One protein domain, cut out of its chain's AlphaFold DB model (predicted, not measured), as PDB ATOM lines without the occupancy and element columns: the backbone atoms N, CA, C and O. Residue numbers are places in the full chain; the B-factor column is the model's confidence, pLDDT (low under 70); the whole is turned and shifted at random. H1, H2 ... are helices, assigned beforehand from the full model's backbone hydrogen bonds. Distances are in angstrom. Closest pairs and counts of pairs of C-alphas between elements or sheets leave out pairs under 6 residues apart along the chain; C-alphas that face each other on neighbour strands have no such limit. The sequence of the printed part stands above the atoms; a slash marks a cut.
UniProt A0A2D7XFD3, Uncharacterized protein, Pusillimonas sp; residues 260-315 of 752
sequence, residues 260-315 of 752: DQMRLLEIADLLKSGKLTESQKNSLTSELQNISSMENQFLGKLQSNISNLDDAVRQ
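What this domain is: This is residues 260 to 315 of the 752 residues of an uncharacterized protein of Pusillimonas sp (UniProt A0A2D7XFD3). What shape does the backbone make? It is a lopsided helical hairpin: short H1 folds back through a tight link onto the first part of long H2, and residues 292 to 315, of which 292 to 314 belong to H2, stick out as a long arm that makes the length. What is it built of? The printed part has 56 residues with two named helices, H1 then H2, and no named strand, and its class is all helix. How spread out is it? It is extended, with a radius of gyration of the C-alphas of 17.6 A and spans of 58 by 18 by 13 A.

Where its parts are: Where does H1 lie? H1 is residues 261 to 272, from C-alpha 261 at (-30.571, 25.122, -38.393), and is 16.7 A long from first to last C-alpha. Where does H2 lie? H2 is residues 278 to 314, 53.3 A long, from C-alpha 278 at (-29.528, 48.524, -33.050) to C-alpha 314 at (-53.671, 3.400, -18.122).

How they stand to each other: Do H1 and H2 meet? They only just touch, with 3 pairs of C-alphas within 8 A, and H2 touches H1 with residues 281 to 288 alone. Their closest C-alphas, those of Ile 267 and Leu 284, are 6.7 A apart. How do they run? They form a helical hairpin and run opposite ways at a steep tilt of 38 degrees, only just past shallow. What do their N and O atoms show? In H1 and H2 every O i to N i+4 pair is within hydrogen-bond range.

The domain as a whole: How far does it reach? The two C-alphas farthest apart, those of Lys 275 and Gln 315, are 58.0 A apart. Is anything cut? The printed part has no cut, and the link from H1 to H2, 5 residues, is tight. Where is confidence low? The mean pLDDT of the printed part is 82.5, and residues 260 to 262, 309 to 310 and 312 to 313 are under 70.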
ATOM      1  N   ASP A 260     -34.497  26.197 -40.836       63.59
ATOM      2  CA  ASP A 260     -33.161  25.743 -41.178       63.59
ATOM      3  C   ASP A 260     -32.228  26.004 -39.984       63.59
ATOM      4  O   ASP A 260     -32.088  27.139 -39.525       63.59
ATOM      5  N   GLN A 261     -31.581  24.964 -39.450       65.25
ATOM      6  CA  GLN A 261     -30.571  25.122 -38.393       65.25
ATOM      7  C   GLN A 261     -29.458  26.088 -38.825       65.25
ATOM      8  O   GLN A 261     -28.854  26.748 -37.977       65.25
ATOM      9  N   MET A 262     -29.242  26.224 -40.137       68.00
ATOM     10  CA  MET A 262     -28.348  27.219 -40.716       68.00
ATOM     11  C   MET A 262     -28.785  28.650 -40.403       68.00
ATOM     12  O   MET A 262     -27.921  29.486 -40.163       68.00
ATOM     13  N   ARG A 263     -30.091  28.935 -40.319       88.44
ATOM     14  CA  ARG A 263     -30.590  30.272 -39.978       88.44
ATOM     15  C   ARG A 263     -30.267  30.641 -38.535       88.44
ATOM     16  O   ARG A 263     -29.827  31.753 -38.279       88.44
ATOM     17  N   LEU A 264     -30.404  29.713 -37.586       80.81
ATOM     18  CA  LEU A 264     -30.017  29.963 -36.188       80.81
ATOM     19  C   LEU A 264     -28.511  30.226 -36.041       80.81
ATOM     20  O   LEU A 264     -28.115  31.110 -35.281       80.81
ATOM     21  N   LEU A 265     -27.682  29.492 -36.788       79.00
ATOM     22  CA  LEU A 265     -26.234  29.714 -36.836       79.00
ATOM     23  C   LEU A 265     -25.886  31.057 -37.494       79.00
ATOM     24  O   LEU A 265     -25.060  31.793 -36.964       79.00
ATOM     25  N   GLU A 266     -26.568  31.420 -38.579       89.12
ATOM     26  CA  GLU A 266     -26.411  32.713 -39.249       89.12
ATOM     27  C   GLU A 266     -26.780  33.877 -38.319       89.12
ATOM     28  O   GLU A 266     -26.025  34.841 -38.206       89.12
ATOM     29  N   ILE A 267     -27.902  33.781 -37.596       87.50
ATOM     30  CA  ILE A 267     -28.302  34.792 -36.608       87.50
ATOM     31  C   ILE A 267     -27.232  34.915 -35.513       87.50
ATOM     32  O   ILE A 267     -26.865  36.030 -35.137       87.50
ATOM     33  N   ALA A 268     -26.696  33.793 -35.023       84.69
ATOM     34  CA  ALA A 268     -25.630  33.797 -34.024       84.69
ATOM     35  C   ALA A 268     -24.343  34.458 -34.550       84.69
ATOM     36  O   ALA A 268     -23.752  35.281 -33.849       84.69
ATOM     37  N   ASP A 269     -23.934  34.163 -35.785       88.88
ATOM     38  CA  ASP A 269     -22.754  34.761 -36.420       88.88
ATOM     39  C   ASP A 269     -22.943  36.263 -36.685       88.88
ATOM     40  O   ASP A 269     -22.040  37.067 -36.429       88.88
ATOM     41  N   LEU A 270     -24.140  36.676 -37.118       91.88
ATOM     42  CA  LEU A 270     -24.499  38.083 -37.300       91.88
ATOM     43  C   LEU A 270     -24.431  38.845 -35.972       91.88
ATOM     44  O   LEU A 270     -23.836  39.927 -35.925       91.88
ATOM     45  N   LEU A 271     -24.965  38.275 -34.887       85.88
ATOM     46  CA  LEU A 271     -24.880  38.855 -33.544       85.88
ATOM     47  C   LEU A 271     -23.425  38.931 -33.046       85.88
ATOM     48  O   LEU A 271     -23.021  39.969 -32.514       85.88
ATOM     49  N   LYS A 272     -22.613  37.893 -33.292       85.44
ATOM     50  CA  LYS A 272     -21.180  37.846 -32.935       85.44
ATOM     51  C   LYS A 272     -20.320  38.829 -33.722       85.44
ATOM     52  O   LYS A 272     -19.305  39.293 -33.207       85.44
ATOM     53  N   SER A 273     -20.717  39.183 -34.945       93.12
ATOM     54  CA  SER A 273     -19.938  40.083 -35.804       93.12
ATOM     55  C   SER A 273     -19.723  41.479 -35.204       93.12
ATOM     56  O   SER A 273     -18.812  42.193 -35.626       93.12
ATOM     57  N   GLY A 274     -20.577  41.907 -34.264       92.81
ATOM     58  CA  GLY A 274     -20.539  43.242 -33.658       92.81
ATOM     59  C   GLY A 274     -20.851  44.393 -34.626       92.81
ATOM     60  O   GLY A 274     -20.817  45.552 -34.219       92.81
ATOM     61  N   LYS A 275     -21.167  44.099 -35.897       95.44
ATOM     62  CA  LYS A 275     -21.384  45.090 -36.968       95.44
ATOM     63  C   LYS A 275     -22.848  45.494 -37.159       95.44
ATOM     64  O   LYS A 275     -23.150  46.294 -38.040       95.44
ATOM     65  N   LEU A 276     -23.758  44.943 -36.362       95.88
ATOM     66  CA  LEU A 276     -25.188  45.194 -36.501       95.88
ATOM     67  C   LEU A 276     -25.593  46.527 -35.876       95.88
ATOM     68  O   LEU A 276     -25.235  46.835 -34.736       95.88
ATOM     69  N   THR A 277     -26.411  47.279 -36.607       96.88
ATOM     70  CA  THR A 277     -27.137  48.427 -36.053       96.88
ATOM     71  C   THR A 277     -28.149  47.959 -35.005       96.88
ATOM     72  O   THR A 277     -28.613  46.819 -35.035       96.88
ATOM     73  N   GLU A 278     -28.547  48.848 -34.096       93.38
ATOM     74  CA  GLU A 278     -29.528  48.524 -33.050       93.38
ATOM     75  C   GLU A 278     -30.866  48.031 -33.629       93.38
ATOM     76  O   GLU A 278     -31.472  47.092 -33.121       93.38
ATOM     77  N   SER A 279     -31.285  48.590 -34.770       94.44
ATOM     78  CA  SER A 279     -32.484  48.137 -35.484       94.44
ATOM     79  C   SER A 279     -32.357  46.697 -35.990       94.44
ATOM     80  O   SER A 279     -33.326  45.944 -35.933       94.44
ATOM     81  N   GLN A 280     -31.180  46.301 -36.485       95.69
ATOM     82  CA  GLN A 280     -30.942  44.933 -36.953       95.69
ATOM     83  C   GLN A 280     -30.883  43.951 -35.783       95.69
ATOM     84  O   GLN A 280     -31.458  42.871 -35.877       95.69
ATOM     85  N   LYS A 281     -30.260  44.340 -34.662       93.50
ATOM     86  CA  LYS A 281     -30.267  43.530 -33.435       93.50
ATOM     87  C   LYS A 281     -31.688  43.278 -32.946       93.50
ATOM     88  O   LYS A 281     -32.037  42.135 -32.692       93.50
ATOM     89  N   ASN A 282     -32.527  44.313 -32.894       90.75
ATOM     90  CA  ASN A 282     -33.925  44.169 -32.485       90.75
ATOM     91  C   ASN A 282     -34.709  43.240 -33.422       90.75
ATOM     92  O   ASN A 282     -35.444  42.383 -32.942       90.75
ATOM     93  N   SER A 283     -34.496  43.343 -34.739       94.00
ATOM     94  CA  SER A 283     -35.123  42.445 -35.717       94.00
ATOM     95  C   SER A 283     -34.714  40.982 -35.517       94.00
ATOM     96  O   SER A 283     -35.575  40.106 -35.510       94.00
ATOM     97  N   LEU A 284     -33.418  40.711 -35.326       93.62
ATOM     98  CA  LEU A 284     -32.905  39.357 -35.095       93.62
ATOM     99  C   LEU A 284     -33.365  38.790 -33.744       93.62
ATOM    100  O   LEU A 284     -33.698  37.612 -33.650       93.62
ATOM    101  N   THR A 285     -33.446  39.625 -32.708       87.44
ATOM    102  CA  THR A 285     -33.998  39.233 -31.405       87.44
ATOM    103  C   THR A 285     -35.476  38.860 -31.515       87.44
ATOM    104  O   THR A 285     -35.886  37.847 -30.953       87.44
ATOM    105  N   SER A 286     -36.282  39.619 -32.267       89.50
ATOM    106  CA  SER A 286     -37.685  39.263 -32.526       89.50
ATOM    107  C   SER A 286     -37.821  37.964 -33.329       89.50
ATOM    108  O   SER A 286     -38.704  37.159 -33.040       89.50
ATOM    109  N   GLU A 287     -36.930  37.721 -34.294       92.88
ATOM    110  CA  GLU A 287     -36.874  36.454 -35.032       92.88
ATOM    111  C   GLU A 287     -36.570  35.272 -34.090       92.88
ATOM    112  O   GLU A 287     -37.299  34.280 -34.094       92.88
ATOM    113  N   LEU A 288     -35.582  35.409 -33.196       88.06
ATOM    114  CA  LEU A 288     -35.260  34.396 -32.180       88.06
ATOM    115  C   LEU A 288     -36.407  34.151 -31.191       88.06
ATOM    116  O   LEU A 288     -36.667  33.004 -30.823       88.06
ATOM    117  N   GLN A 289     -37.117  35.200 -30.770       86.94
ATOM    118  CA  GLN A 289     -38.291  35.073 -29.898       86.94
ATOM    119  C   GLN A 289     -39.425  34.302 -30.579       86.94
ATOM    120  O   GLN A 289     -40.048  33.447 -29.945       86.94
ATOM    121  N   ASN A 290     -39.664  34.550 -31.870       86.25
ATOM    122  CA  ASN A 290     -40.636  33.784 -32.648       86.25
ATOM    123  C   ASN A 290     -40.225  32.311 -32.751       86.25
ATOM    124  O   ASN A 290     -41.052  31.441 -32.476       86.25
ATOM    125  N   ILE A 291     -38.950  32.027 -33.058       81.50
ATOM    126  CA  ILE A 291     -38.409  30.656 -33.100       81.50
ATOM    127  C   ILE A 291     -38.619  29.945 -31.759       81.50
ATOM    128  O   ILE A 291     -39.188  28.854 -31.722       81.50
ATOM    129  N   SER A 292     -38.257  30.595 -30.651       83.06
ATOM    130  CA  SER A 292     -38.464  30.053 -29.304       83.06
ATOM    131  C   SER A 292     -39.947  29.802 -28.990       83.06
ATOM    132  O   SER A 292     -40.297  28.787 -28.388       83.06
ATOM    133  N   SER A 293     -40.850  30.690 -29.422       84.38
ATOM    134  CA  SER A 293     -42.295  30.519 -29.233       84.38
ATOM    135  C   SER A 293     -42.830  29.278 -29.953       84.38
ATOM    136  O   SER A 293     -43.558  28.484 -29.353       84.38
ATOM    137  N   MET A 294     -42.430  29.062 -31.208       80.19
ATOM    138  CA  MET A 294     -42.840  27.882 -31.976       80.19
ATOM    139  C   MET A 294     -42.266  26.590 -31.398       80.19
ATOM    140  O   MET A 294     -42.969  25.581 -31.345       80.19
ATOM    141  N   GLU A 295     -41.025  26.621 -30.907       77.75
ATOM    142  CA  GLU A 295     -40.420  25.476 -30.226       77.75
ATOM    143  C   GLU A 295     -41.199  25.112 -28.956       77.75
ATOM    144  O   GLU A 295     -41.554  23.949 -28.756       77.75
ATOM    145  N   ASN A 296     -41.576  26.103 -28.147       79.19
ATOM    146  CA  ASN A 296     -42.406  25.882 -26.964       79.19
ATOM    147  C   ASN A 296     -43.798  25.329 -27.318       79.19
ATOM    148  O   ASN A 296     -44.292  24.429 -26.638       79.19
ATOM    149  N   GLN A 297     -44.425  25.805 -28.401       80.00
ATOM    150  CA  GLN A 297     -45.697  25.251 -28.881       80.00
ATOM    151  C   GLN A 297     -45.558  23.791 -29.326       80.00
ATOM    152  O   GLN A 297     -46.416  22.962 -29.014       80.00
ATOM    153  N   PHE A 298     -44.479  23.463 -30.037       78.25
ATOM    154  CA  PHE A 298     -44.187  22.096 -30.454       78.25
ATOM    155  C   PHE A 298     -43.964  21.175 -29.248       78.25
ATOM    156  O   PHE A 298     -44.597  20.121 -29.157       78.25
ATOM    157  N   LEU A 299     -43.127  21.588 -28.293       77.19
ATOM    158  CA  LEU A 299     -42.873  20.829 -27.068       77.19
ATOM    159  C   LEU A 299     -44.154  20.637 -26.247       77.19
ATOM    160  O   LEU A 299     -44.391  19.539 -25.747       77.19
ATOM    161  N   GLY A 300     -45.022  21.651 -26.180       83.75
ATOM    162  CA  GLY A 300     -46.336  21.544 -25.546       83.75
ATOM    163  C   GLY A 300     -47.246  20.513 -26.224       83.75
ATOM    164  O   GLY A 300     -47.856  19.685 -25.545       83.75
ATOM    165  N   LYS A 301     -47.296  20.489 -27.566       77.50
ATOM    166  CA  LYS A 301     -48.036  19.460 -28.324       77.50
ATOM    167  C   LYS A 301     -47.469  18.061 -28.077       77.50
ATOM    168  O   LYS A 301     -48.232  17.124 -27.857       77.50
ATOM    169  N   LEU A 302     -46.143  17.919 -28.070       72.88
ATOM    170  CA  LEU A 302     -45.476  16.646 -27.804       72.88
ATOM    171  C   LEU A 302     -45.802  16.130 -26.395       72.88
ATOM    172  O   LEU A 302     -46.175  14.971 -26.235       72.88
ATOM    173  N   GLN A 303     -45.715  16.997 -25.383       77.88
ATOM    174  CA  GLN A 303     -46.071  16.662 -24.003       77.88
ATOM    175  C   GLN A 303     -47.543  16.264 -23.875       77.88
ATOM    176  O   GLN A 303     -47.842  15.258 -23.231       77.88
ATOM    177  N   SER A 304     -48.453  16.998 -24.522       76.00
ATOM    178  CA  SER A 304     -49.877  16.650 -24.543       76.00
ATOM    179  C   SER A 304     -50.110  15.274 -25.167       76.00
ATOM    180  O   SER A 304     -50.826  14.460 -24.591       76.00
ATOM    181  N   ASN A 305     -49.445  14.963 -26.281       73.50
ATOM    182  CA  ASN A 305     -49.563  13.662 -26.936       73.50
ATOM    183  C   ASN A 305     -49.011  12.518 -26.075       73.50
ATOM    184  O   ASN A 305     -49.642  11.468 -25.987       73.50
ATOM    185  N   ILE A 306     -47.876  12.724 -25.398       71.94
ATOM    186  CA  ILE A 306     -47.317  11.740 -24.458       71.94
ATOM    187  C   ILE A 306     -48.267  11.521 -23.276       71.94
ATOM    188  O   ILE A 306     -48.491  10.378 -22.883       71.94
ATOM    189  N   SER A 307     -48.860  12.590 -22.733       74.00
ATOM    190  CA  SER A 307     -49.845  12.489 -21.650       74.00
ATOM    191  C   SER A 307     -51.086  11.716 -22.092       74.00
ATOM    192  O   SER A 307     -51.520  10.807 -21.392       74.00
ATOM    193  N   ASN A 308     -51.614  12.019 -23.281       74.31
ATOM    194  CA  ASN A 308     -52.768  11.320 -23.845       74.31
ATOM    195  C   ASN A 308     -52.469   9.830 -24.080       74.31
ATOM    196  O   ASN A 308     -53.346   8.989 -23.886       74.31
ATOM    197  N   LEU A 309     -51.236   9.493 -24.475       66.81
ATOM    198  CA  LEU A 309     -50.796   8.109 -24.636       66.81
ATOM    199  C   LEU A 309     -50.694   7.384 -23.286       66.81
ATOM    200  O   LEU A 309     -51.184   6.264 -23.174       66.81
ATOM    201  N   ASP A 310     -50.109   8.013 -22.260       66.88
ATOM    202  CA  ASP A 310     -50.047   7.440 -20.904       66.88
ATOM    203  C   ASP A 310     -51.461   7.209 -20.345       66.88
ATOM    204  O   ASP A 310     -51.750   6.147 -19.791       66.88
ATOM    205  N   ASP A 311     -52.382   8.147 -20.574       74.00
ATOM    206  CA  ASP A 311     -53.787   8.005 -20.191       74.00
ATOM    207  C   ASP A 311     -54.488   6.868 -20.950       74.00
ATOM    208  O   ASP A 311     -55.204   6.073 -20.334       74.00
ATOM    209  N   ALA A 312     -54.253   6.725 -22.258       68.56
ATOM    210  CA  ALA A 312     -54.802   5.630 -23.061       68.56
ATOM    211  C   ALA A 312     -54.281   4.255 -22.604       68.56
ATOM    212  O   ALA A 312     -55.060   3.304 -22.476       68.56
ATOM    213  N   VAL A 313     -52.985   4.165 -22.282       66.88
ATOM    214  CA  VAL A 313     -52.350   2.962 -21.722       66.88
ATOM    215  C   VAL A 313     -52.937   2.621 -20.354       66.88
ATOM    216  O   VAL A 313     -53.330   1.476 -20.123       66.88
ATOM    217  N   ARG A 314     -53.077   3.604 -19.457       71.25
ATOM    218  CA  ARG A 314     -53.671   3.400 -18.122       71.25
ATOM    219  C   ARG A 314     -55.133   2.976 -18.176       71.25
ATOM    220  O   ARG A 314     -55.577   2.224 -17.312       71.25
ATOM    221  N   GLN A 315     -55.878   3.446 -19.172       81.19
ATOM    222  CA  GLN A 315     -57.286   3.097 -19.357       81.19
ATOM    223  C   GLN A 315     -57.489   1.740 -20.050       81.19
ATOM    224  O   GLN A 315     -58.631   1.323 -20.220       81.19
TER     225      GLN A 315